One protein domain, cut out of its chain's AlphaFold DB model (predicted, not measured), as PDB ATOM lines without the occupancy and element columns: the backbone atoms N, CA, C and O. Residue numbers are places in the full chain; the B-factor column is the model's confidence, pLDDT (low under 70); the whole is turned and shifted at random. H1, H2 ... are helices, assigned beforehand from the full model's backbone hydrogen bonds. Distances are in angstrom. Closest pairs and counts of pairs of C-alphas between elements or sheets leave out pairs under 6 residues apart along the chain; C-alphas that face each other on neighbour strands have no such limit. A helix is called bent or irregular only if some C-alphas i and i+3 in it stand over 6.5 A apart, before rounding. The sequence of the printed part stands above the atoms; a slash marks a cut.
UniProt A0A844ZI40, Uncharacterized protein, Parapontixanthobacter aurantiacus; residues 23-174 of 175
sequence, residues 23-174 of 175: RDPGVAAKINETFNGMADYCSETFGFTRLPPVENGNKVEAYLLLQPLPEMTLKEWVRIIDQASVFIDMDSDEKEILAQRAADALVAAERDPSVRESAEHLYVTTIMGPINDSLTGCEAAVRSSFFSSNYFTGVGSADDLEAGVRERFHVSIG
ATOM      1  N   ARG A  23      52.658 -18.573 -23.822       82.69
ATOM      2  CA  ARG A  23      53.575 -18.556 -24.970       82.69
ATOM      3  C   ARG A  23      55.032 -18.371 -24.557       82.69
ATOM      4  O   ARG A  23      55.917 -18.580 -25.380       82.69
ATOM      5  N   ASP A  24      55.295 -17.965 -23.317       83.12
ATOM      6  CA  ASP A  24      56.641 -17.992 -22.761       83.12
ATOM      7  C   ASP A  24      57.067 -19.461 -22.556       83.12
ATOM      8  O   ASP A  24      56.414 -20.192 -21.798       83.12
ATOM      9  N   PRO A  25      58.172 -19.914 -23.182       74.25
ATOM     10  CA  PRO A  25      58.660 -21.283 -23.028       74.25
ATOM     11  C   PRO A  25      58.893 -21.701 -21.569       74.25
ATOM     12  O   PRO A  25      58.699 -22.868 -21.225       74.25
ATOM     13  N   GLY A  26      59.284 -20.766 -20.694       80.75
ATOM     14  CA  GLY A  26      59.468 -21.026 -19.266       80.75
ATOM     15  C   GLY A  26      58.150 -21.302 -18.539       80.75
ATOM     16  O   GLY A  26      58.091 -22.174 -17.669       80.75
ATOM     17  N   VAL A  27      57.074 -20.619 -18.930       81.69
ATOM     18  CA  VAL A  27      55.729 -20.829 -18.375       81.69
ATOM     19  C   VAL A  27      55.159 -22.161 -18.864       81.69
ATOM     20  O   VAL A  27      54.685 -22.957 -18.053       81.69
ATOM     21  N   ALA A  28      55.270 -22.460 -20.161       80.75
ATOM     22  CA  ALA A  28      54.821 -23.734 -20.726       80.75
ATOM     23  C   ALA A  28      55.545 -24.941 -20.100       80.75
ATOM     24  O   ALA A  28      54.919 -25.966 -19.814       80.75
ATOM     25  N   ALA A  29      56.852 -24.819 -19.842       84.44
ATOM     26  CA  ALA A  29      57.625 -25.841 -19.143       84.44
ATOM     27  C   ALA A  29      57.113 -26.071 -17.713       84.44
ATOM     28  O   ALA A  29      56.922 -27.221 -17.318       84.44
ATOM     29  N   LYS A  30      56.813 -24.998 -16.972       85.31
ATOM     30  CA  LYS A  30      56.276 -25.091 -15.609       85.31
ATOM     31  C   LYS A  30      54.890 -25.735 -15.568       85.31
ATOM     32  O   LYS A  30      54.645 -26.593 -14.730       85.31
ATOM     33  N   ILE A  31      54.003 -25.382 -16.502       87.25
ATOM     34  CA  ILE A  31      52.686 -26.029 -16.637       87.25
ATOM     35  C   ILE A  31      52.856 -27.535 -16.865       87.25
ATOM     36  O   ILE A  31      52.206 -28.354 -16.218       87.25
ATOM     37  N   ASN A  32      53.766 -27.907 -17.767       89.81
ATOM     38  CA  ASN A  32      54.055 -29.302 -18.060       89.81
ATOM     39  C   ASN A  32      54.634 -30.057 -16.848       89.81
ATOM     40  O   ASN A  32      54.282 -31.214 -16.622       89.81
ATOM     41  N   GLU A  33      55.504 -29.424 -16.061       90.38
ATOM     42  CA  GLU A  33      56.016 -29.982 -14.806       90.38
ATOM     43  C   GLU A  33      54.880 -30.226 -13.803       90.38
ATOM     44  O   GLU A  33      54.754 -31.337 -13.288       90.38
ATOM     45  N   THR A  34      53.992 -29.245 -13.606       90.19
ATOM     46  CA  THR A  34      52.804 -29.393 -12.751       90.19
ATOM     47  C   THR A  34      51.927 -30.563 -13.198       90.19
ATOM     48  O   THR A  34      51.496 -31.358 -12.367       90.19
ATOM     49  N   PHE A  35      51.695 -30.726 -14.503       93.50
ATOM     50  CA  PHE A  35      50.902 -31.844 -15.021       93.50
ATOM     51  C   PHE A  35      51.573 -33.205 -14.819       93.50
ATOM     52  O   PHE A  35      50.879 -34.179 -14.528       93.50
ATOM     53  N   ASN A  36      52.901 -33.292 -14.937       93.88
ATOM     54  CA  ASN A  36      53.626 -34.519 -14.607       93.88
ATOM     55  C   ASN A  36      53.518 -34.843 -13.110       93.88
ATOM     56  O   ASN A  36      53.190 -35.977 -12.779       93.88
ATOM     57  N   GLY A  37      53.699 -33.854 -12.228       93.50
ATOM     58  CA  GLY A  37      53.550 -34.048 -10.782       93.50
ATOM     59  C   GLY A  37      52.134 -34.467 -10.380       93.50
ATOM     60  O   GLY A  37      51.963 -35.383  -9.581       93.50
ATOM     61  N   MET A  38      51.107 -33.865 -10.990       94.38
ATOM     62  CA  MET A  38      49.713 -34.279 -10.793       94.38
ATOM     63  C   MET A  38      49.482 -35.724 -11.252       94.38
ATOM     64  O   MET A  38      48.796 -36.485 -10.578       94.38
ATOM     65  N   ALA A  39      50.063 -36.123 -12.386       96.19
ATOM     66  CA  ALA A  39      49.942 -37.482 -12.901       96.19
ATOM     67  C   ALA A  39      50.602 -38.520 -11.988       96.19
ATOM     68  O   ALA A  39      50.035 -39.595 -11.786       96.19
ATOM     69  N   ASP A  40      51.770 -38.190 -11.432       96.06
ATOM     70  CA  ASP A  40      52.459 -39.025 -10.450       96.06
ATOM     71  C   ASP A  40      51.601 -39.151  -9.184       96.06
ATOM     72  O   ASP A  40      51.279 -40.263  -8.774       96.06
ATOM     73  N   TYR A  41      51.102 -38.032  -8.646       94.69
ATOM     74  CA  TYR A  41      50.208 -38.032  -7.484       94.69
ATOM     75  C   TYR A  41      48.951 -38.887  -7.695       94.69
ATOM     76  O   TYR A  41      48.646 -39.745  -6.864       94.69
ATOM     77  N   CYS A  42      48.234 -38.691  -8.808       96.38
ATOM     78  CA  CYS A  42      47.025 -39.455  -9.103       96.38
ATOM     79  C   CYS A  42      47.335 -40.954  -9.260       96.38
ATOM     80  O   CYS A  42      46.558 -41.800  -8.820       96.38
ATOM     81  N   SER A  43      48.474 -41.300  -9.866       96.81
ATOM     82  CA  SER A  43      48.882 -42.694 -10.036       96.81
ATOM     83  C   SER A  43      49.256 -43.357  -8.713       96.81
ATOM     84  O   SER A  43      48.749 -44.432  -8.405       96.81
ATOM     85  N   GLU A  44      50.096 -42.703  -7.915       94.75
ATOM     86  CA  GLU A  44      50.612 -43.244  -6.657       94.75
ATOM     87  C   GLU A  44      49.546 -43.302  -5.559       94.75
ATOM     88  O   GLU A  44      49.557 -44.224  -4.746       94.75
ATOM     89  N   THR A  45      48.619 -42.339  -5.538       93.19
ATOM     90  CA  THR A  45      47.607 -42.225  -4.476       93.19
ATOM     91  C   THR A  45      46.344 -43.015  -4.793       93.19
ATOM     92  O   THR A  45      45.797 -43.666  -3.909       93.19
ATOM     93  N   PHE A  46      45.875 -42.965  -6.044       96.19
ATOM     94  CA  PHE A  46      44.562 -43.499  -6.428       96.19
ATOM     95  C   PHE A  46      44.633 -44.636  -7.451       96.19
ATOM     96  O   PHE A  46      43.598 -45.143  -7.875       96.19
ATOM     97  N   GLY A  47      45.831 -45.033  -7.891       95.94
ATOM     98  CA  GLY A  47      46.005 -46.165  -8.801       95.94
ATOM     99  C   GLY A  47      45.710 -45.867 -10.273       95.94
ATOM    100  O   GLY A  47      45.577 -46.798 -11.071       95.94
ATOM    101  N   PHE A  48      45.636 -44.594 -10.682       97.69
ATOM    102  CA  PHE A  48      45.585 -44.260 -12.109       97.69
ATOM    103  C   PHE A  48      46.826 -44.785 -12.849       97.69
ATOM    104  O   PHE A  48      47.920 -44.902 -12.294       97.69
ATOM    105  N   THR A  49      46.687 -45.073 -14.143       98.00
ATOM    106  CA  THR A  49      47.804 -45.540 -14.972       98.00
ATOM    107  C   THR A  49      48.631 -44.358 -15.456       98.00
ATOM    108  O   THR A  49      48.202 -43.609 -16.339       98.00
ATOM    109  N   ARG A  50      49.840 -44.206 -14.910       97.31
ATOM    110  CA  ARG A  50      50.803 -43.195 -15.345       97.31
ATOM    111  C   ARG A  50      51.320 -43.488 -16.756       97.31
ATOM    112  O   ARG A  50      51.812 -44.579 -17.034       97.31
ATOM    113  N   LEU A  51      51.227 -42.502 -17.648       96.31
ATOM    114  CA  LEU A  51      51.900 -42.536 -18.949       96.31
ATOM    115  C   LEU A  51      53.363 -42.087 -18.805       96.31
ATOM    116  O   LEU A  51      53.704 -41.475 -17.795       96.31
ATOM    117  N   PRO A  52      54.239 -42.346 -19.790       94.88
ATOM    118  CA  PRO A  52      55.601 -41.825 -19.755       94.88
ATOM    119  C   PRO A  52      55.631 -40.298 -19.535       94.88
ATOM    120  O   PRO A  52      54.815 -39.594 -20.142       94.88
ATOM    121  N   PRO A  53      56.546 -39.772 -18.697       90.81
ATOM    122  CA  PRO A  53      56.658 -38.339 -18.460       90.81
ATOM    123  C   PRO A  53      56.821 -37.537 -19.750       90.81
ATOM    124  O   PRO A  53      57.554 -37.921 -20.663       90.81
ATOM    125  N   VAL A  54      56.138 -36.397 -19.822       88.25
ATOM    126  CA  VAL A  54      56.296 -35.468 -20.941       88.25
ATOM    127  C   VAL A  54      57.503 -34.584 -20.654       88.25
ATOM    128  O   VAL A  54      57.452 -33.769 -19.738       88.25
ATOM    129  N   GLU A  55      58.576 -34.725 -21.432       82.12
ATOM    130  CA  GLU A  55      59.857 -34.052 -21.150       82.12
ATOM    131  C   GLU A  55      59.918 -32.578 -21.596       82.12
ATOM    132  O   GLU A  55      60.704 -31.812 -21.050       82.12
ATOM    133  N   ASN A  56      59.071 -32.144 -22.543       70.25
ATOM    134  CA  ASN A  56      59.143 -30.801 -23.140       70.25
ATOM    135  C   ASN A  56      57.794 -30.060 -23.084       70.25
ATOM    136  O   ASN A  56      56.761 -30.620 -23.457       70.25
ATOM    137  N   GLY A  57      57.817 -28.765 -22.731       64.12
ATOM    138  CA  GLY A  57      56.637 -27.878 -22.681       64.12
ATOM    139  C   GLY A  57      55.909 -27.680 -24.023       64.12
ATOM    140  O   GLY A  57      54.754 -27.261 -24.046       64.12
ATOM    141  N   ASN A  58      56.536 -28.070 -25.138       79.00
ATOM    142  CA  ASN A  58      56.008 -27.902 -26.496       79.00
ATOM    143  C   ASN A  58      54.633 -28.557 -26.711       79.00
ATOM    144  O   ASN A  58      53.882 -28.120 -27.577       79.00
ATOM    145  N   LYS A  59      54.278 -29.609 -25.955       85.12
ATOM    146  CA  LYS A  59      52.952 -30.245 -26.076       85.12
ATOM    147  C   LYS A  59      51.824 -29.369 -25.535       85.12
ATOM    148  O   LYS A  59      50.751 -29.334 -26.131       85.12
ATOM    149  N   VAL A  60      52.072 -28.684 -24.419       87.62
ATOM    150  CA  VAL A  60      51.117 -27.760 -23.796       87.62
ATOM    151  C   VAL A  60      50.875 -26.586 -24.738       87.62
ATOM    152  O   VAL A  60      49.734 -26.310 -25.097       87.62
ATOM    153  N   GLU A  61      51.954 -25.964 -25.211       87.88
ATOM    154  CA  GLU A  61      51.887 -24.845 -26.152       87.88
ATOM    155  C   GLU A  61      51.167 -25.239 -27.451       87.88
ATOM    156  O   GLU A  61      50.216 -24.574 -27.861       87.88
ATOM    157  N   ALA A  62      51.555 -26.362 -28.068       89.31
ATOM    158  CA  ALA A  62      50.931 -26.843 -29.298       89.31
ATOM    159  C   ALA A  62      49.433 -27.123 -29.122       89.31
ATOM    160  O   ALA A  62      48.643 -26.808 -30.012       89.31
ATOM    161  N   TYR A  63      49.023 -27.688 -27.983       91.19
ATOM    162  CA  TYR A  63      47.608 -27.916 -27.709       91.19
ATOM    163  C   TYR A  63      46.841 -26.600 -27.578       91.19
ATOM    164  O   TYR A  63      45.775 -26.462 -28.180       91.19
ATOM    165  N   LEU A  64      47.391 -25.630 -26.839       90.06
ATOM    166  CA  LEU A  64      46.780 -24.316 -26.620       90.06
ATOM    167  C   LEU A  64      46.667 -23.498 -27.911       90.06
ATOM    168  O   LEU A  64      45.634 -22.871 -28.130       90.06
ATOM    169  N   LEU A  65      47.657 -23.565 -28.807       91.19
ATOM    170  CA  LEU A  65      47.608 -22.921 -30.130       91.19
ATOM    171  C   LEU A  65      46.454 -23.426 -31.009       91.19
ATOM    172  O   LEU A  65      45.994 -22.702 -31.890       91.19
ATOM    173  N   LEU A  66      45.988 -24.656 -30.778       93.31
ATOM    174  CA  LEU A  66      44.863 -25.255 -31.498       93.31
ATOM    175  C   LEU A  66      43.514 -25.017 -30.811       93.31
ATOM    176  O   LEU A  66      42.475 -25.338 -31.391       93.31
ATOM    177  N   GLN A  67      43.500 -24.469 -29.591       93.12
ATOM    178  CA  GLN A  67      42.252 -24.181 -28.898       93.12
ATOM    179  C   GLN A  67      41.627 -22.881 -29.416       93.12
ATOM    180  O   GLN A  67      42.322 -21.876 -29.565       93.12
ATOM    181  N   PRO A  68      40.296 -22.837 -29.606       92.19
ATOM    182  CA  PRO A  68      39.608 -21.603 -29.975       92.19
ATOM    183  C   PRO A  68      39.664 -20.551 -28.855       92.19
ATOM    184  O   PRO A  68      39.586 -19.356 -29.124       92.19
ATOM    185  N   LEU A  69      39.788 -20.997 -27.598       91.88
ATOM    186  CA  LEU A  69      39.861 -20.165 -26.396       91.88
ATOM    187  C   LEU A  69      40.934 -20.733 -25.439       91.88
ATOM    188  O   LEU A  69      40.589 -21.411 -24.462       91.88
ATOM    189  N   PRO A  70      42.235 -20.496 -25.698       89.38
ATOM    190  CA  PRO A  70      43.325 -21.050 -24.887       89.38
ATOM    191  C   PRO A  70      43.244 -20.616 -23.420       89.38
ATOM    192  O   PRO A  70      43.393 -21.443 -22.530       89.38
ATOM    193  N   GLU A  71      42.880 -19.361 -23.153       86.00
ATOM    194  CA  GLU A  71      42.764 -18.849 -21.779       86.00
ATOM    195  C   GLU A  71      41.651 -19.538 -20.974       86.00
ATOM    196  O   GLU A  71      41.772 -19.732 -19.767       86.00
ATOM    197  N   MET A  72      40.559 -19.947 -21.633       87.88
ATOM    198  CA  MET A  72      39.500 -20.728 -20.981       87.88
ATOM    199  C   MET A  72      39.955 -22.160 -20.700       87.88
ATOM    200  O   MET A  72      39.625 -22.713 -19.656       87.88
ATOM    201  N   THR A  73      40.747 -22.732 -21.606       90.12
ATOM    202  CA  THR A  73      41.339 -24.063 -21.429       90.12
ATOM    203  C   THR A  73      42.306 -24.072 -20.246       90.12
ATOM    204  O   THR A  73      42.224 -24.951 -19.396       90.12
ATOM    205  N   LEU A  74      43.168 -23.056 -20.143       87.75
ATOM    206  CA  LEU A  74      44.082 -22.888 -19.013       87.75
ATOM    207  C   LEU A  74      43.339 -22.748 -17.685       87.75
ATOM    208  O   LEU A  74      43.702 -23.410 -16.720       87.75
ATOM    209  N   LYS A  75      42.279 -21.929 -17.632       86.50
ATOM    210  CA  LYS A  75      41.447 -21.795 -16.425       86.50
ATOM    211  C   LYS A  75      40.836 -23.122 -15.991       86.50
ATOM    212  O   LYS A  75      40.810 -23.414 -14.800       86.50
ATOM    213  N   GLU A  76      40.366 -23.923 -16.943       89.69
ATOM    214  CA  GLU A  76      39.824 -25.247 -16.639       89.69
ATOM    215  C   GLU A  76      40.906 -26.200 -16.123       89.69
ATOM    216  O   GLU A  76      40.681 -26.913 -15.150       89.69
ATOM    217  N   TRP A  77      42.102 -26.184 -16.712       90.56
ATOM    218  CA  TRP A  77      43.223 -26.980 -16.212       90.56
ATOM    219  C   TRP A  77      43.659 -26.574 -14.806       90.56
ATOM    220  O   TRP A  77      43.909 -27.454 -13.992       90.56
ATOM    221  N   VAL A  78      43.699 -25.273 -14.502       88.00
ATOM    222  CA  VAL A  78      43.967 -24.780 -13.140       88.00
ATOM    223  C   VAL A  78      42.915 -25.314 -12.173       88.00
ATOM    224  O   VAL A  78      43.276 -25.916 -11.173       88.00
ATOM    225  N   ARG A  79      41.624 -25.217 -12.516       88.50
ATOM    226  CA  ARG A  79      40.539 -25.758 -11.683       88.50
ATOM    227  C   ARG A  79      40.688 -27.263 -11.432       88.50
ATOM    228  O   ARG A  79      40.410 -27.726 -10.333       88.50
ATOM    229  N   ILE A  80      41.093 -28.025 -12.449       90.38
ATOM    230  CA  ILE A  80      41.343 -29.469 -12.331       90.38
ATOM    231  C   ILE A  80      42.517 -29.743 -11.388       90.38
ATOM    232  O   ILE A  80      42.397 -30.621 -10.537       90.38
ATOM    233  N   ILE A  81      43.624 -29.006 -11.527       89.06
ATOM    234  CA  ILE A  81      44.794 -29.148 -10.651       89.06
ATOM    235  C   ILE A  81      44.422 -28.801  -9.214       89.06
ATOM    236  O   ILE A  81      44.646 -29.634  -8.346       89.06
ATOM    237  N   ASP A  82      43.817 -27.634  -8.984       87.44
ATOM    238  CA  ASP A  82      43.421 -27.172  -7.650       87.44
ATOM    239  C   ASP A  82      42.509 -28.202  -6.973       87.44
ATOM    240  O   ASP A  82      42.636 -28.484  -5.786       87.44
ATOM    241  N   GLN A  83      41.602 -28.812  -7.745       88.31
ATOM    242  CA  GLN A  83      40.739 -29.874  -7.246       88.31
ATOM    243  C   GLN A  83      41.513 -31.168  -6.960       88.31
ATOM    244  O   GLN A  83      41.232 -31.828  -5.968       88.31
ATOM    245  N   ALA A  84      42.483 -31.543  -7.794       87.75
ATOM    246  CA  ALA A  84      43.305 -32.731  -7.576       87.75
ATOM    247  C   ALA A  84      44.264 -32.562  -6.384       87.75
ATOM    248  O   ALA A  84      44.557 -33.535  -5.694       87.75
ATOM    249  N   SER A  85      44.725 -31.344  -6.100       84.94
ATOM    250  CA  SER A  85      45.707 -31.063  -5.053       84.94
ATOM    251  C   SER A  85      45.107 -30.657  -3.705       84.94
ATOM    252  O   SER A  85      45.884 -30.446  -2.775       84.94
ATOM    253  N   VAL A  86      43.771 -30.635  -3.550       85.12
ATOM    254  CA  VAL A  86      43.062 -30.249  -2.305       85.12
ATOM    255  C   VAL A  86      43.725 -30.824  -1.056       85.12
ATOM    256  O   VAL A  86      44.064 -30.084  -0.138       85.12
ATOM    257  N   PHE A  87      43.957 -32.138  -1.009       80.31
ATOM    258  CA  PHE A  87      44.549 -32.766   0.172       80.31
ATOM    259  C   PHE A  87      46.009 -32.346   0.433       80.31
ATOM    260  O   PHE A  87      46.431 -32.205   1.586       80.31
ATOM    261  N   ILE A  88      46.796 -32.149  -0.627       80.75
ATOM    262  CA  ILE A  88      48.215 -31.789  -0.520       80.75
ATOM    263  C   ILE A  88      48.350 -30.338  -0.057       80.75
ATOM    264  O   ILE A  88      49.079 -30.066   0.904       80.75
ATOM    265  N   ASP A  89      47.604 -29.446  -0.705       83.94
ATOM    266  CA  ASP A  89      47.713 -27.993  -0.572       83.94
ATOM    267  C   ASP A  89      46.936 -27.430   0.620       83.94
ATOM    268  O   ASP A  89      47.123 -26.266   0.970       83.94
ATOM    269  N   MET A  90      46.110 -28.254   1.270       84.44
ATOM    270  CA  MET A  90      45.416 -27.894   2.504       84.44
ATOM    271  C   MET A  90      46.390 -27.324   3.537       84.44
ATOM    272  O   MET A  90      47.458 -27.901   3.797       84.44
ATOM    273  N   ASP A  91      46.016 -26.196   4.135       89.31
ATOM    274  CA  ASP A  91      46.873 -25.521   5.099       89.31
ATOM    275  C   ASP A  91      46.954 -26.283   6.437       89.31
ATOM    276  O   ASP A  91      46.276 -27.292   6.671       89.31
ATOM    277  N   SER A  92      47.876 -25.862   7.307       87.38
ATOM    278  CA  SER A  92      48.098 -26.528   8.594       87.38
ATOM    279  C   SER A  92      46.895 -26.448   9.524       87.38
ATOM    280  O   SER A  92      46.660 -27.389  10.278       87.38
ATOM    281  N   ASP A  93      46.150 -25.349   9.469       92.81
ATOM    282  CA  ASP A  93      45.080 -25.046  10.412       92.81
ATOM    283  C   ASP A  93      43.840 -25.871  10.045       92.81
ATOM    284  O   ASP A  93      43.217 -26.494  10.905       92.81
ATOM    285  N   GLU A  94      43.532 -25.981   8.751       89.81
ATOM    286  CA  GLU A  94      42.518 -26.891   8.218       89.81
ATOM    287  C   GLU A  94      42.847 -28.352   8.553       89.81
ATOM    288  O   GLU A  94      41.983 -29.089   9.045       89.81
ATOM    289  N   LYS A  95      44.111 -28.767   8.370       88.56
ATOM    290  CA  LYS A  95      44.584 -30.109   8.756       88.56
ATOM    291  C   LYS A  95      44.408 -30.364  10.254       88.56
ATOM    292  O   LYS A  95      43.973 -31.453  10.633       88.56
ATOM    293  N   GLU A  96      44.711 -29.383  11.102       92.62
ATOM    294  CA  GLU A  96      44.537 -29.484  12.554       92.62
ATOM    295  C   GLU A  96      43.056 -29.604  12.941       92.62
ATOM    296  O   GLU A  96      42.700 -30.461  13.752       92.62
ATOM    297  N   ILE A  97      42.170 -28.831  12.307       94.88
ATOM    298  CA  ILE A  97      40.719 -28.917  12.529       94.88
ATOM    299  C   ILE A  97      40.196 -30.312  12.178       94.88
ATOM    300  O   ILE A  97      39.447 -30.907  12.958       94.88
ATOM    301  N   LEU A  98      40.575 -30.860  11.019       94.06
ATOM    302  CA  LEU A  98      40.158 -32.206  10.621       94.06
ATOM    303  C   LEU A  98      40.716 -33.272  11.570       94.06
ATOM    304  O   LEU A  98      39.981 -34.175  11.972       94.06
ATOM    305  N   ALA A  99      41.980 -33.143  11.982       93.44
ATOM    306  CA  ALA A  99      42.597 -34.048  12.946       93.44
ATOM    307  C   ALA A  99      41.864 -34.028  14.296       93.44
ATOM    308  O   ALA A  99      41.575 -35.092  14.845       93.44
ATOM    309  N   GLN A 100      41.498 -32.845  14.799       97.19
ATOM    310  CA  GLN A 100      40.741 -32.718  16.043       97.19
ATOM    311  C   GLN A 100      39.350 -33.345  15.920       97.19
ATOM    312  O   GLN A 100      38.939 -34.097  16.800       97.19
ATOM    313  N   ARG A 101      38.636 -33.111  14.812       96.38
ATOM    314  CA  ARG A 101      37.309 -33.713  14.587       96.38
ATOM    315  C   ARG A 101      37.368 -35.239  14.501       96.38
ATOM    316  O   ARG A 101      36.490 -35.913  15.037       96.38
ATOM    317  N   ALA A 102      38.400 -35.784  13.861       96.81
ATOM    318  CA  ALA A 102      38.640 -37.221  13.835       96.81
ATOM    319  C   ALA A 102      38.968 -37.757  15.243       96.81
ATOM    320  O   ALA A 102      38.423 -38.779  15.657       96.81
ATOM    321  N   ALA A 103      39.792 -37.048  16.019       97.38
ATOM    322  CA  ALA A 103      40.100 -37.418  17.401       97.38
ATOM    323  C   ALA A 103      38.854 -37.408  18.304       97.38
ATOM    324  O   ALA A 103      38.655 -38.337  19.085       97.38
ATOM    325  N   ASP A 104      37.974 -36.415  18.160       98.00
ATOM    326  CA  ASP A 104      36.716 -36.338  18.910       98.00
ATOM    327  C   ASP A 104      35.803 -37.540  18.620       98.00
ATOM    328  O   ASP A 104      35.152 -38.061  19.530       98.00
ATOM    329  N   ALA A 105      35.785 -38.021  17.371       98.00
ATOM    330  CA  ALA A 105      35.045 -39.220  16.991       98.00
ATOM    331  C   ALA A 105      35.586 -40.476  17.698       98.00
ATOM    332  O   ALA A 105      34.804 -41.252  18.248       98.00
ATOM    333  N   LEU A 106      36.913 -40.641  17.763       97.69
ATOM    334  CA  LEU A 106      37.540 -41.740  18.508       97.69
ATOM    335  C   LEU A 106      37.167 -41.689  19.995       97.69
ATOM    336  O   LEU A 106      36.695 -42.676  20.553       97.69
ATOM    337  N   VAL A 107      37.276 -40.513  20.620       97.94
ATOM    338  CA  VAL A 107      36.919 -40.323  22.035       97.94
ATOM    339  C   VAL A 107      35.442 -40.639  22.295       97.94
ATOM    340  O   VAL A 107      35.105 -41.207  23.336       97.94
ATOM    341  N   ALA A 108      34.540 -40.285  21.376       97.81
ATOM    342  CA  ALA A 108      33.124 -40.627  21.496       97.81
ATOM    343  C   ALA A 108      32.900 -42.151  21.462       97.81
ATOM    344  O   ALA A 108      32.192 -42.678  22.321       97.81
ATOM    345  N   ALA A 109      33.548 -42.852  20.528       97.62
ATOM    346  CA  ALA A 109      33.471 -44.307  20.376       97.62
ATOM    347  C   ALA A 109      34.046 -45.088  21.573       97.62
ATOM    348  O   ALA A 109      33.525 -46.149  21.933       97.62
ATOM    349  N   GLU A 110      35.107 -44.568  22.199       96.25
ATOM    350  CA  GLU A 110      35.697 -45.131  23.420       96.25
ATOM    351  C   GLU A 110      34.783 -44.959  24.639       96.25
ATOM    352  O   GLU A 110      34.670 -45.859  25.473       96.25
ATOM    353  N   ARG A 111      34.135 -43.794  24.760       96.94
ATOM    354  CA  ARG A 111      33.284 -43.460  25.911       96.94
ATOM    355  C   ARG A 111      31.948 -44.188  25.896       96.94
ATOM    356  O   ARG A 111      31.449 -44.535  26.966       96.94
ATOM    357  N   ASP A 112      31.365 -44.381  24.718       96.94
ATOM    358  CA  ASP A 112      30.056 -45.009  24.565       96.94
ATOM    359  C   ASP A 112      30.030 -45.949  23.344       96.94
ATOM    360  O   ASP A 112      29.932 -45.500  22.200       96.94
ATOM    361  N   PRO A 113      30.060 -47.278  23.561       95.19
ATOM    362  CA  PRO A 113      29.980 -48.248  22.475       95.19
ATOM    363  C   PRO A 113      28.723 -48.131  21.603       95.19
ATOM    364  O   PRO A 113      28.747 -48.556  20.450       95.19
ATOM    365  N   SER A 114      27.628 -47.554  22.117       97.38
ATOM    366  CA  SER A 114      26.380 -47.411  21.359       97.38
ATOM    367  C   SER A 114      26.463 -46.383  20.227       97.38
ATOM    368  O   SER A 114      25.640 -46.431  19.315       97.38
ATOM    369  N   VAL A 115      27.469 -45.495  20.235       97.81
ATOM    370  CA  VAL A 115      27.674 -44.493  19.174       97.81
ATOM    371  C   VAL A 115      28.775 -44.866  18.177       97.81
ATOM    372  O   VAL A 115      29.063 -44.072  17.282       97.81
ATOM    373  N   ARG A 116      29.386 -46.055  18.292       96.69
ATOM    374  CA  ARG A 116      30.562 -46.459  17.494       96.69
ATOM    375  C   ARG A 116      30.368 -46.335  15.991       96.69
ATOM    376  O   ARG A 116      31.214 -45.746  15.341       96.69
ATOM    377  N   GLU A 117      29.246 -46.802  15.453       97.12
ATOM    378  CA  GLU A 117      28.965 -46.706  14.014       97.12
ATOM    379  C   GLU A 117      28.894 -45.242  13.542       97.12
ATOM    380  O   GLU A 117      29.472 -44.869  12.521       97.12
ATOM    381  N   SER A 118      28.242 -44.375  14.326       98.06
ATOM    382  CA  SER A 118      28.167 -42.939  14.021       98.06
ATOM    383  C   SER A 118      29.539 -42.264  14.116       98.06
ATOM    384  O   SER A 118      29.863 -41.391  13.311       98.06
ATOM    385  N   ALA A 119      30.347 -42.668  15.096       98.06
ATOM    386  CA  ALA A 119      31.700 -42.170  15.287       98.06
ATOM    387  C   ALA A 119      32.651 -42.639  14.175       98.06
ATOM    388  O   ALA A 119      33.406 -41.824  13.653       98.06
ATOM    389  N   GLU A 120      32.573 -43.901  13.755       98.38
ATOM    390  CA  GLU A 120      33.329 -44.426  12.616       98.38
ATOM    391  C   GLU A 120      32.973 -43.646  11.353       98.38
ATOM    392  O   GLU A 120      33.858 -43.150  10.658       98.38
ATOM    393  N   HIS A 121      31.679 -43.452  11.089       97.94
ATOM    394  CA  HIS A 121      31.232 -42.666   9.946       97.94
ATOM    395  C   HIS A 121      31.803 -41.240   9.972       97.94
ATOM    396  O   HIS A 121      32.330 -40.772   8.962       97.94
ATOM    397  N   LEU A 122      31.756 -40.553  11.119       97.88
ATOM    398  CA  LEU A 122      32.335 -39.215  11.264       97.88
ATOM    399  C   LEU A 122      33.857 -39.220  11.060       97.88
ATOM    400  O   LEU A 122      34.376 -38.352  10.360       97.88
ATOM    401  N   TYR A 123      34.569 -40.184  11.641       98.12
ATOM    402  CA  TYR A 123      36.018 -40.330  11.503       98.12
ATOM    403  C   TYR A 123      36.418 -40.528  10.037       98.12
ATOM    404  O   TYR A 123      37.228 -39.772   9.496       98.12
ATOM    405  N   VAL A 124      35.790 -41.504   9.377       97.56
ATOM    406  CA  VAL A 124      36.058 -41.857   7.981       97.56
ATOM    407  C   VAL A 124      35.738 -40.684   7.066       97.56
ATOM    408  O   VAL A 124      36.590 -40.289   6.281       97.56
ATOM    409  N   THR A 125      34.558 -40.074   7.187       97.12
ATOM    410  CA  THR A 125      34.167 -38.944   6.324       97.12
ATOM    411  C   THR A 125      35.048 -37.714   6.523       97.12
ATOM    412  O   THR A 125      35.356 -37.028   5.550       97.12
ATOM    413  N   THR A 126      35.506 -37.452   7.749       96.69
ATOM    414  CA  THR A 126      36.414 -36.332   8.046       96.69
ATOM    415  C   THR A 126      37.763 -36.500   7.347       96.69
ATOM    416  O   THR A 126      38.288 -35.537   6.798       96.69
ATOM    417  N   ILE A 127      38.317 -37.717   7.337       95.19
ATOM    418  CA  ILE A 127      39.618 -37.999   6.712       95.19
ATOM    419  C   ILE A 127      39.480 -38.162   5.195       95.19
ATOM    420  O   ILE A 127      40.294 -37.637   4.438       95.19
ATOM    421  N   MET A 128      38.453 -38.884   4.747       95.94
ATOM    422  CA  MET A 128      38.256 -39.205   3.335       95.94
ATOM    423  C   MET A 128      37.689 -38.043   2.526       95.94
ATOM    424  O   MET A 128      37.868 -38.041   1.316       95.94
ATOM    425  N   GLY A 129      37.040 -37.049   3.143       95.25
ATOM    426  CA  GLY A 129      36.454 -35.907   2.430       95.25
ATOM    427  C   GLY A 129      37.441 -35.226   1.470       95.25
ATOM    428  O   GLY A 129      37.233 -35.288   0.260       95.25
ATOM    429  N   PRO A 130      38.566 -34.683   1.969       93.50
ATOM    430  CA  PRO A 130      39.574 -34.050   1.113       93.50
ATOM    431  C   PRO A 130      40.224 -35.008   0.104       93.50
ATOM    432  O   PRO A 130      40.590 -34.608  -0.997       93.50
ATOM    433  N   ILE A 131      40.365 -36.288   0.467       94.19
ATOM    434  CA  ILE A 131      40.920 -37.331  -0.407       94.19
ATOM    435  C   ILE A 131      39.977 -37.589  -1.593       94.19
ATOM    436  O   ILE A 131      40.430 -37.702  -2.731       94.19
ATOM    437  N   ASN A 132      38.669 -37.635  -1.344       95.62
ATOM    438  CA  ASN A 132      37.641 -37.818  -2.365       95.62
ATOM    439  C   ASN A 132      37.527 -36.594  -3.285       95.62
ATOM    440  O   ASN A 132      37.303 -36.746  -4.491       95.62
ATOM    441  N   ASP A 133      37.739 -35.390  -2.751       94.19
ATOM    442  CA  ASP A 133      37.830 -34.174  -3.563       94.19
ATOM    443  C   ASP A 133      39.034 -34.244  -4.519       94.19
ATOM    444  O   ASP A 133      38.870 -34.044  -5.729       94.19
ATOM    445  N   SER A 134      40.203 -34.654  -4.009       94.81
ATOM    446  CA  SER A 134      41.405 -34.924  -4.810       94.81
ATOM    447  C   SER A 134      41.178 -35.994  -5.888       94.81
ATOM    448  O   SER A 134      41.538 -35.787  -7.052       94.81
ATOM    449  N   LEU A 135      40.518 -37.109  -5.552       96.81
ATOM    450  CA  LEU A 135      40.151 -38.146  -6.522       96.81
ATOM    451  C   LEU A 135      39.253 -37.578  -7.632       96.81
ATOM    452  O   LEU A 135      39.503 -37.821  -8.814       96.81
ATOM    453  N   THR A 136      38.260 -36.760  -7.277       96.00
ATOM    454  CA  THR A 136      37.355 -36.121  -8.248       96.00
ATOM    455  C   THR A 136      38.118 -35.234  -9.237       96.00
ATOM    456  O   THR A 136      37.791 -35.203 -10.430       96.00
ATOM    457  N   GLY A 137      39.163 -34.539  -8.773       95.38
ATOM    458  CA  GLY A 137      40.082 -33.786  -9.630       95.38
ATOM    459  C   GLY A 137      40.841 -34.684 -10.612       95.38
ATOM    460  O   GLY A 137      40.835 -34.424 -11.820       95.38
ATOM    461  N   CYS A 138      41.414 -35.792 -10.132       97.25
ATOM    462  CA  CYS A 138      42.087 -36.781 -10.983       97.25
ATOM    463  C   CYS A 138      41.140 -37.394 -12.035       97.25
ATOM    464  O   CYS A 138      41.507 -37.541 -13.204       97.25
ATOM    465  N   GLU A 139      39.892 -37.696 -11.671       97.56
ATOM    466  CA  GLU A 139      38.887 -38.178 -12.622       97.56
ATOM    467  C   GLU A 139      38.504 -37.116 -13.661       97.56
ATOM    468  O   GLU A 139      38.321 -37.425 -14.841       97.56
ATOM    469  N   ALA A 140      38.378 -35.852 -13.242       96.38
ATOM    470  CA  ALA A 140      38.120 -34.742 -14.154       96.38
ATOM    471  C   ALA A 140      39.257 -34.572 -15.165       96.38
ATOM    472  O   ALA A 140      38.987 -34.371 -16.352       96.38
ATOM    473  N   ALA A 141      40.504 -34.730 -14.721       95.31
ATOM    474  CA  ALA A 141      41.662 -34.731 -15.600       95.31
ATOM    475  C   ALA A 141      41.574 -35.858 -16.638       95.31
ATOM    476  O   ALA A 141      41.652 -35.571 -17.827       95.31
ATOM    477  N   VAL A 142      41.321 -37.114 -16.249       96.31
ATOM    478  CA  VAL A 142      41.224 -38.230 -17.218       96.31
ATOM    479  C   VAL A 142      40.100 -38.034 -18.242       96.31
ATOM    480  O   VAL A 142      40.236 -38.458 -19.390       96.31
ATOM    481  N   ARG A 143      39.009 -37.341 -17.890       95.12
ATOM    482  CA  ARG A 143      37.951 -36.987 -18.857       95.12
ATOM    483  C   ARG A 143      38.410 -35.983 -19.922       95.12
ATOM    484  O   ARG A 143      37.797 -35.902 -20.986       95.12
ATOM    485  N   SER A 144      39.483 -35.233 -19.674       93.69
ATOM    486  CA  SER A 144      40.125 -34.400 -20.689       93.69
ATOM    487  C   SER A 144      40.949 -35.261 -21.645       93.69
ATOM    488  O   SER A 144      41.834 -36.018 -21.235       93.69
ATOM    489  N   SER A 145      40.718 -35.101 -22.950       92.31
ATOM    490  CA  SER A 145      41.496 -35.793 -23.987       92.31
ATOM    491  C   SER A 145      42.989 -35.460 -23.915       92.31
ATOM    492  O   SER A 145      43.826 -36.313 -24.213       92.31
ATOM    493  N   PHE A 146      43.341 -34.243 -23.486       94.38
ATOM    494  CA  PHE A 146      44.733 -33.827 -23.358       94.38
ATOM    495  C   PHE A 146      45.459 -34.601 -22.255       94.38
ATOM    496  O   PHE A 146      46.516 -35.176 -22.516       94.38
ATOM    497  N   PHE A 147      44.882 -34.672 -21.052       95.12
ATOM    498  CA  PHE A 147      45.483 -35.391 -19.927       95.12
ATOM    499  C   PHE A 147      45.541 -36.900 -20.172       95.12
ATOM    500  O   PHE A 147      46.619 -37.486 -20.056       95.12
ATOM    501  N   SER A 148      44.429 -37.501 -20.610       95.88
ATOM    502  CA  SER A 148      44.343 -38.946 -20.888       95.88
ATOM    503  C   SER A 148      45.288 -39.441 -21.978       95.88
ATOM    504  O   SER A 148      45.696 -40.601 -21.953       95.88
ATOM    505  N   SER A 149      45.673 -38.571 -22.914       95.38
ATOM    506  CA  SER A 149      46.596 -38.926 -24.000       95.38
ATOM    507  C   SER A 149      48.069 -38.678 -23.668       95.38
ATOM    508  O   SER A 149      48.938 -39.154 -24.398       95.38
ATOM    509  N   ASN A 150      48.375 -37.893 -22.629       95.56
ATOM    510  CA  ASN A 150      49.739 -37.403 -22.405       95.56
ATOM    511  C   ASN A 150      50.297 -37.657 -21.006       95.56
ATOM    512  O   ASN A 150      51.511 -37.780 -20.887       95.56
ATOM    513  N   TYR A 151      49.461 -37.736 -19.973       96.06
ATOM    514  CA  TYR A 151      49.928 -37.742 -18.587       96.06
ATOM    515  C   TYR A 151      49.508 -39.002 -17.830       96.06
ATOM    516  O   TYR A 151      50.372 -39.725 -17.332       96.06
ATOM    517  N   PHE A 152      48.217 -39.320 -17.773       97.19
ATOM    518  CA  PHE A 152      47.713 -40.515 -17.086       97.19
ATOM    519  C   PHE A 152      46.311 -40.881 -17.559       97.19
ATOM    520  O   PHE A 152      45.594 -40.037 -18.083       97.19
ATOM    521  N   THR A 153      45.921 -42.139 -17.377       97.88
ATOM    522  CA  THR A 153      44.644 -42.691 -17.844       97.88
ATOM    523  C   THR A 153      44.086 -43.721 -16.857       97.88
ATOM    524  O   THR A 153      44.677 -43.978 -15.808       97.88
ATOM    525  N   GLY A 154      42.960 -44.340 -17.206       95.75
ATOM    526  CA  GLY A 154      42.319 -45.392 -16.426       95.75
ATOM    527  C   GLY A 154      41.320 -44.864 -15.401       95.75
ATOM    528  O   GLY A 154      40.836 -43.738 -15.502       95.75
ATOM    529  N   VAL A 155      40.990 -45.719 -14.438       94.44
ATOM    530  CA  VAL A 155      40.050 -45.433 -13.351       94.44
ATOM    531  C   VAL A 155      40.816 -45.589 -12.047       94.44
ATOM    532  O   VAL A 155      41.433 -46.632 -11.836       94.44
ATOM    533  N   GLY A 156      40.811 -44.547 -11.221       93.19
ATOM    534  CA  GLY A 156      41.337 -44.612  -9.865       93.19
ATOM    535  C   GLY A 156      40.257 -44.997  -8.861       93.19
ATOM    536  O   GLY A 156      39.068 -44.984  -9.177       93.19
ATOM    537  N   SER A 157      40.677 -45.331  -7.647       95.06
ATOM    538  CA  SER A 157      39.783 -45.583  -6.520       95.06
ATOM    539  C   SER A 157      40.413 -45.084  -5.220       95.06
ATOM    540  O   SER A 157      41.636 -44.989  -5.102       95.06
ATOM    541  N   ALA A 158      39.563 -44.768  -4.246       94.44
ATOM    542  CA  ALA A 158      39.951 -44.489  -2.870       94.44
ATOM    543  C   ALA A 158      39.574 -45.635  -1.909       94.44
ATOM    544  O   ALA A 158      39.744 -45.485  -0.703       94.44
ATOM    545  N   ASP A 159      39.098 -46.779  -2.417       95.44
ATOM    546  CA  ASP A 159      38.569 -47.880  -1.598       95.44
ATOM    547  C   ASP A 159      39.620 -48.448  -0.632       95.44
ATOM    548  O   ASP A 159      39.342 -48.622   0.552       95.44
ATOM    549  N   ASP A 160      40.850 -48.679  -1.104       91.25
ATOM    550  CA  ASP A 160      41.942 -49.190  -0.260       91.25
ATOM    551  C   ASP A 160      42.352 -48.171   0.819       91.25
ATOM    552  O   ASP A 160      42.693 -48.540   1.947       91.25
ATOM    553  N   LEU A 161      42.287 -46.872   0.497       93.31
ATOM    554  CA  LEU A 161      42.541 -45.796   1.458       93.31
ATOM    555  C   LEU A 161      41.438 -45.746   2.514       93.31
ATOM    556  O   LEU A 161      41.748 -45.686   3.704       93.31
ATOM    557  N   GLU A 162      40.172 -45.810   2.097       96.88
ATOM    558  CA  GLU A 162      39.028 -45.844   3.007       96.88
ATOM    559  C   GLU A 162      39.093 -47.071   3.920       96.88
ATOM    560  O   GLU A 162      38.942 -46.933   5.135       96.88
ATOM    561  N   ALA A 163      39.389 -48.249   3.368       96.69
ATOM    562  CA  ALA A 163      39.563 -49.476   4.138       96.69
ATOM    563  C   ALA A 163      40.655 -49.314   5.208       96.69
ATOM    564  O   ALA A 163      40.425 -49.632   6.374       96.69
ATOM    565  N   GLY A 164      41.805 -48.730   4.852       95.69
ATOM    566  CA  GLY A 164      42.868 -48.430   5.814       95.69
ATOM    567  C   GLY A 164      42.493 -47.354   6.845       95.69
ATOM    568  O   GLY A 164      42.977 -47.375   7.978       95.69
ATOM    569  N   VAL A 165      41.628 -46.394   6.501       96.69
ATOM    570  CA  VAL A 165      41.081 -45.419   7.462       96.69
ATOM    571  C   VAL A 165      40.130 -46.101   8.447       96.69
ATOM    572  O   VAL A 165      40.260 -45.873   9.649       96.69
ATOM    573  N   ARG A 166      39.237 -46.973   7.974       97.88
ATOM    574  CA  ARG A 166      38.344 -47.773   8.830       97.88
ATOM    575  C   ARG A 166      39.126 -48.693   9.759       97.88
ATOM    576  O   ARG A 166      38.883 -48.699  10.960       97.88
ATOM    577  N   GLU A 167      40.131 -49.394   9.241       97.06
ATOM    578  CA  GLU A 167      41.014 -50.236  10.058       97.06
ATOM    579  C   GLU A 167      41.678 -49.427  11.181       97.06
ATOM    580  O   GLU A 167      41.667 -49.839  12.341       97.06
ATOM    581  N   ARG A 168      42.192 -48.228  10.872       95.62
ATOM    582  CA  ARG A 168      42.773 -47.338  11.889       95.62
ATOM    583  C   ARG A 168      41.776 -46.927  12.963       95.62
ATOM    584  O   ARG A 168      42.188 -46.797  14.114       95.62
ATOM    585  N   PHE A 169      40.506 -46.724  12.622       97.69
ATOM    586  CA  PHE A 169      39.473 -46.436  13.612       97.69
ATOM    587  C   PHE A 169      39.327 -47.596  14.605       97.69
ATOM    588  O   PHE A 169      39.494 -47.378  15.805       97.69
ATOM    589  N   HIS A 170      39.113 -48.821  14.112       96.44
ATOM    590  CA  HIS A 170      38.926 -50.010  14.956       96.44
ATOM    591  C   HIS A 170      40.141 -50.283  15.852       96.44
ATOM    592  O   HIS A 170      40.004 -50.363  17.075       96.44
ATOM    593  N   VAL A 171      41.349 -50.260  15.276       95.38
ATOM    594  CA  VAL A 171      42.601 -50.441  16.032       95.38
ATOM    595  C   VAL A 171      42.741 -49.398  17.142       95.38
ATOM    596  O   VAL A 171      43.216 -49.715  18.234       95.38
ATOM    597  N   SER A 172      42.323 -48.154  16.883       93.38
ATOM    598  CA  SER A 172      42.441 -47.056  17.850       93.38
ATOM    599  C   SER A 172      41.509 -47.225  19.050       93.38
ATOM    600  O   SER A 172      41.868 -46.795  20.139       93.38
ATOM    601  N   ILE A 173      40.357 -47.883  18.874       93.75
ATOM    602  CA  ILE A 173      39.387 -48.149  19.951       93.75
ATOM    603  C   ILE A 173      39.500 -49.563  20.548       93.75
ATOM    604  O   ILE A 173      38.707 -49.928  21.421       93.75
ATOM    605  N   GLY A 174      40.491 -50.348  20.114       89.69
ATOM    606  CA  GLY A 174      40.785 -51.687  20.631       89.69
ATOM    607  C   GLY A 174      39.916 -52.815  20.062       89.69
ATOM    608  O   GLY A 174      39.688 -53.800  20.770       89.69
TER     609      GLY A 174
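Overview. This is residues 23 to 174 of the 175 residues of an uncharacterized protein of Parapontixanthobacter aurantiacus (UniProt A0A844ZI40). The domain is a rod built along one long, kinked helix, H5: H4 and H7 pack on its first part, H3 and H1 on its later part, and the short H2 and H6 lie toward that later end. The printed part has 152 residues with seven named helices, H1 to H7 in chain order, and no named strand; the class is all helix. It is loose, with a radius of gyration of the C-alphas of 19.1 A and spans of 62 by 28 by 23 A.

Arrangement. H5, residues 113 to 143, is the hub, touching five helices, with a kink of 44 degrees near residue 129. H4, residues 92 to 111, makes a helical hairpin with it, at a shallow tilt of 32 degrees, only just short of steep; their closest C-alphas, of Ala 109 and Arg 116, are 4.6 A apart. H7, residues 159 to 173, touches residues 120 to 128 of H5, opposite ways at a shallow tilt of 23 degrees, closest at the C-alphas of Val 124 and Val 165, 6.2 A. H3, residues 70 to 89, touches residues 130 to 141 of H5, closest at the C-alphas of Ala 84 and Gly 137, 4.0 A. H1, residues 25 to 46, forms a bundle with H3 and H5, three helices gathered together, though it only just touches H5, with 3 pairs of C-alphas within 8 A, closest at Cys 42 and Cys 138, 5.9 A. H2, residues 58 to 65, touches H1 about perpendicular, at 74 degrees, closest at the C-alphas of Ala 28 and Glu 61, 6.3 A. H6, residues 145 to 150, only just touches H5, with 3 pairs within 8 A, and only at the corner. Every O i to N i+4 pair is within hydrogen-bond range in H1, H2, H4, H6 and H7; H3 has 14 of 16 and H5 23 of 27.

Along the chain. From first to last C-alpha H5 measures 43.6 A, H1 31.1 A, H4 28.4 A, H3 25.7 A and H7 21.6 A. H3 and H5 are irregular: C-alphas 84 and 87 are 7.8 A apart, as are 114 and 117. H1 begins at C-alpha 25 (58.660, -21.283, -23.028), and H7 ends at C-alpha 173 (39.387, -48.149, 19.951).

Size, cuts and confidence. The two C-alphas farthest apart, of Leu 65 and Asp 112, are 61.5 A apart. The printed part has no cut; the link from H1 to H2 is long. Mean pLDDT of the printed part is 92.4, with residue 57 under 70.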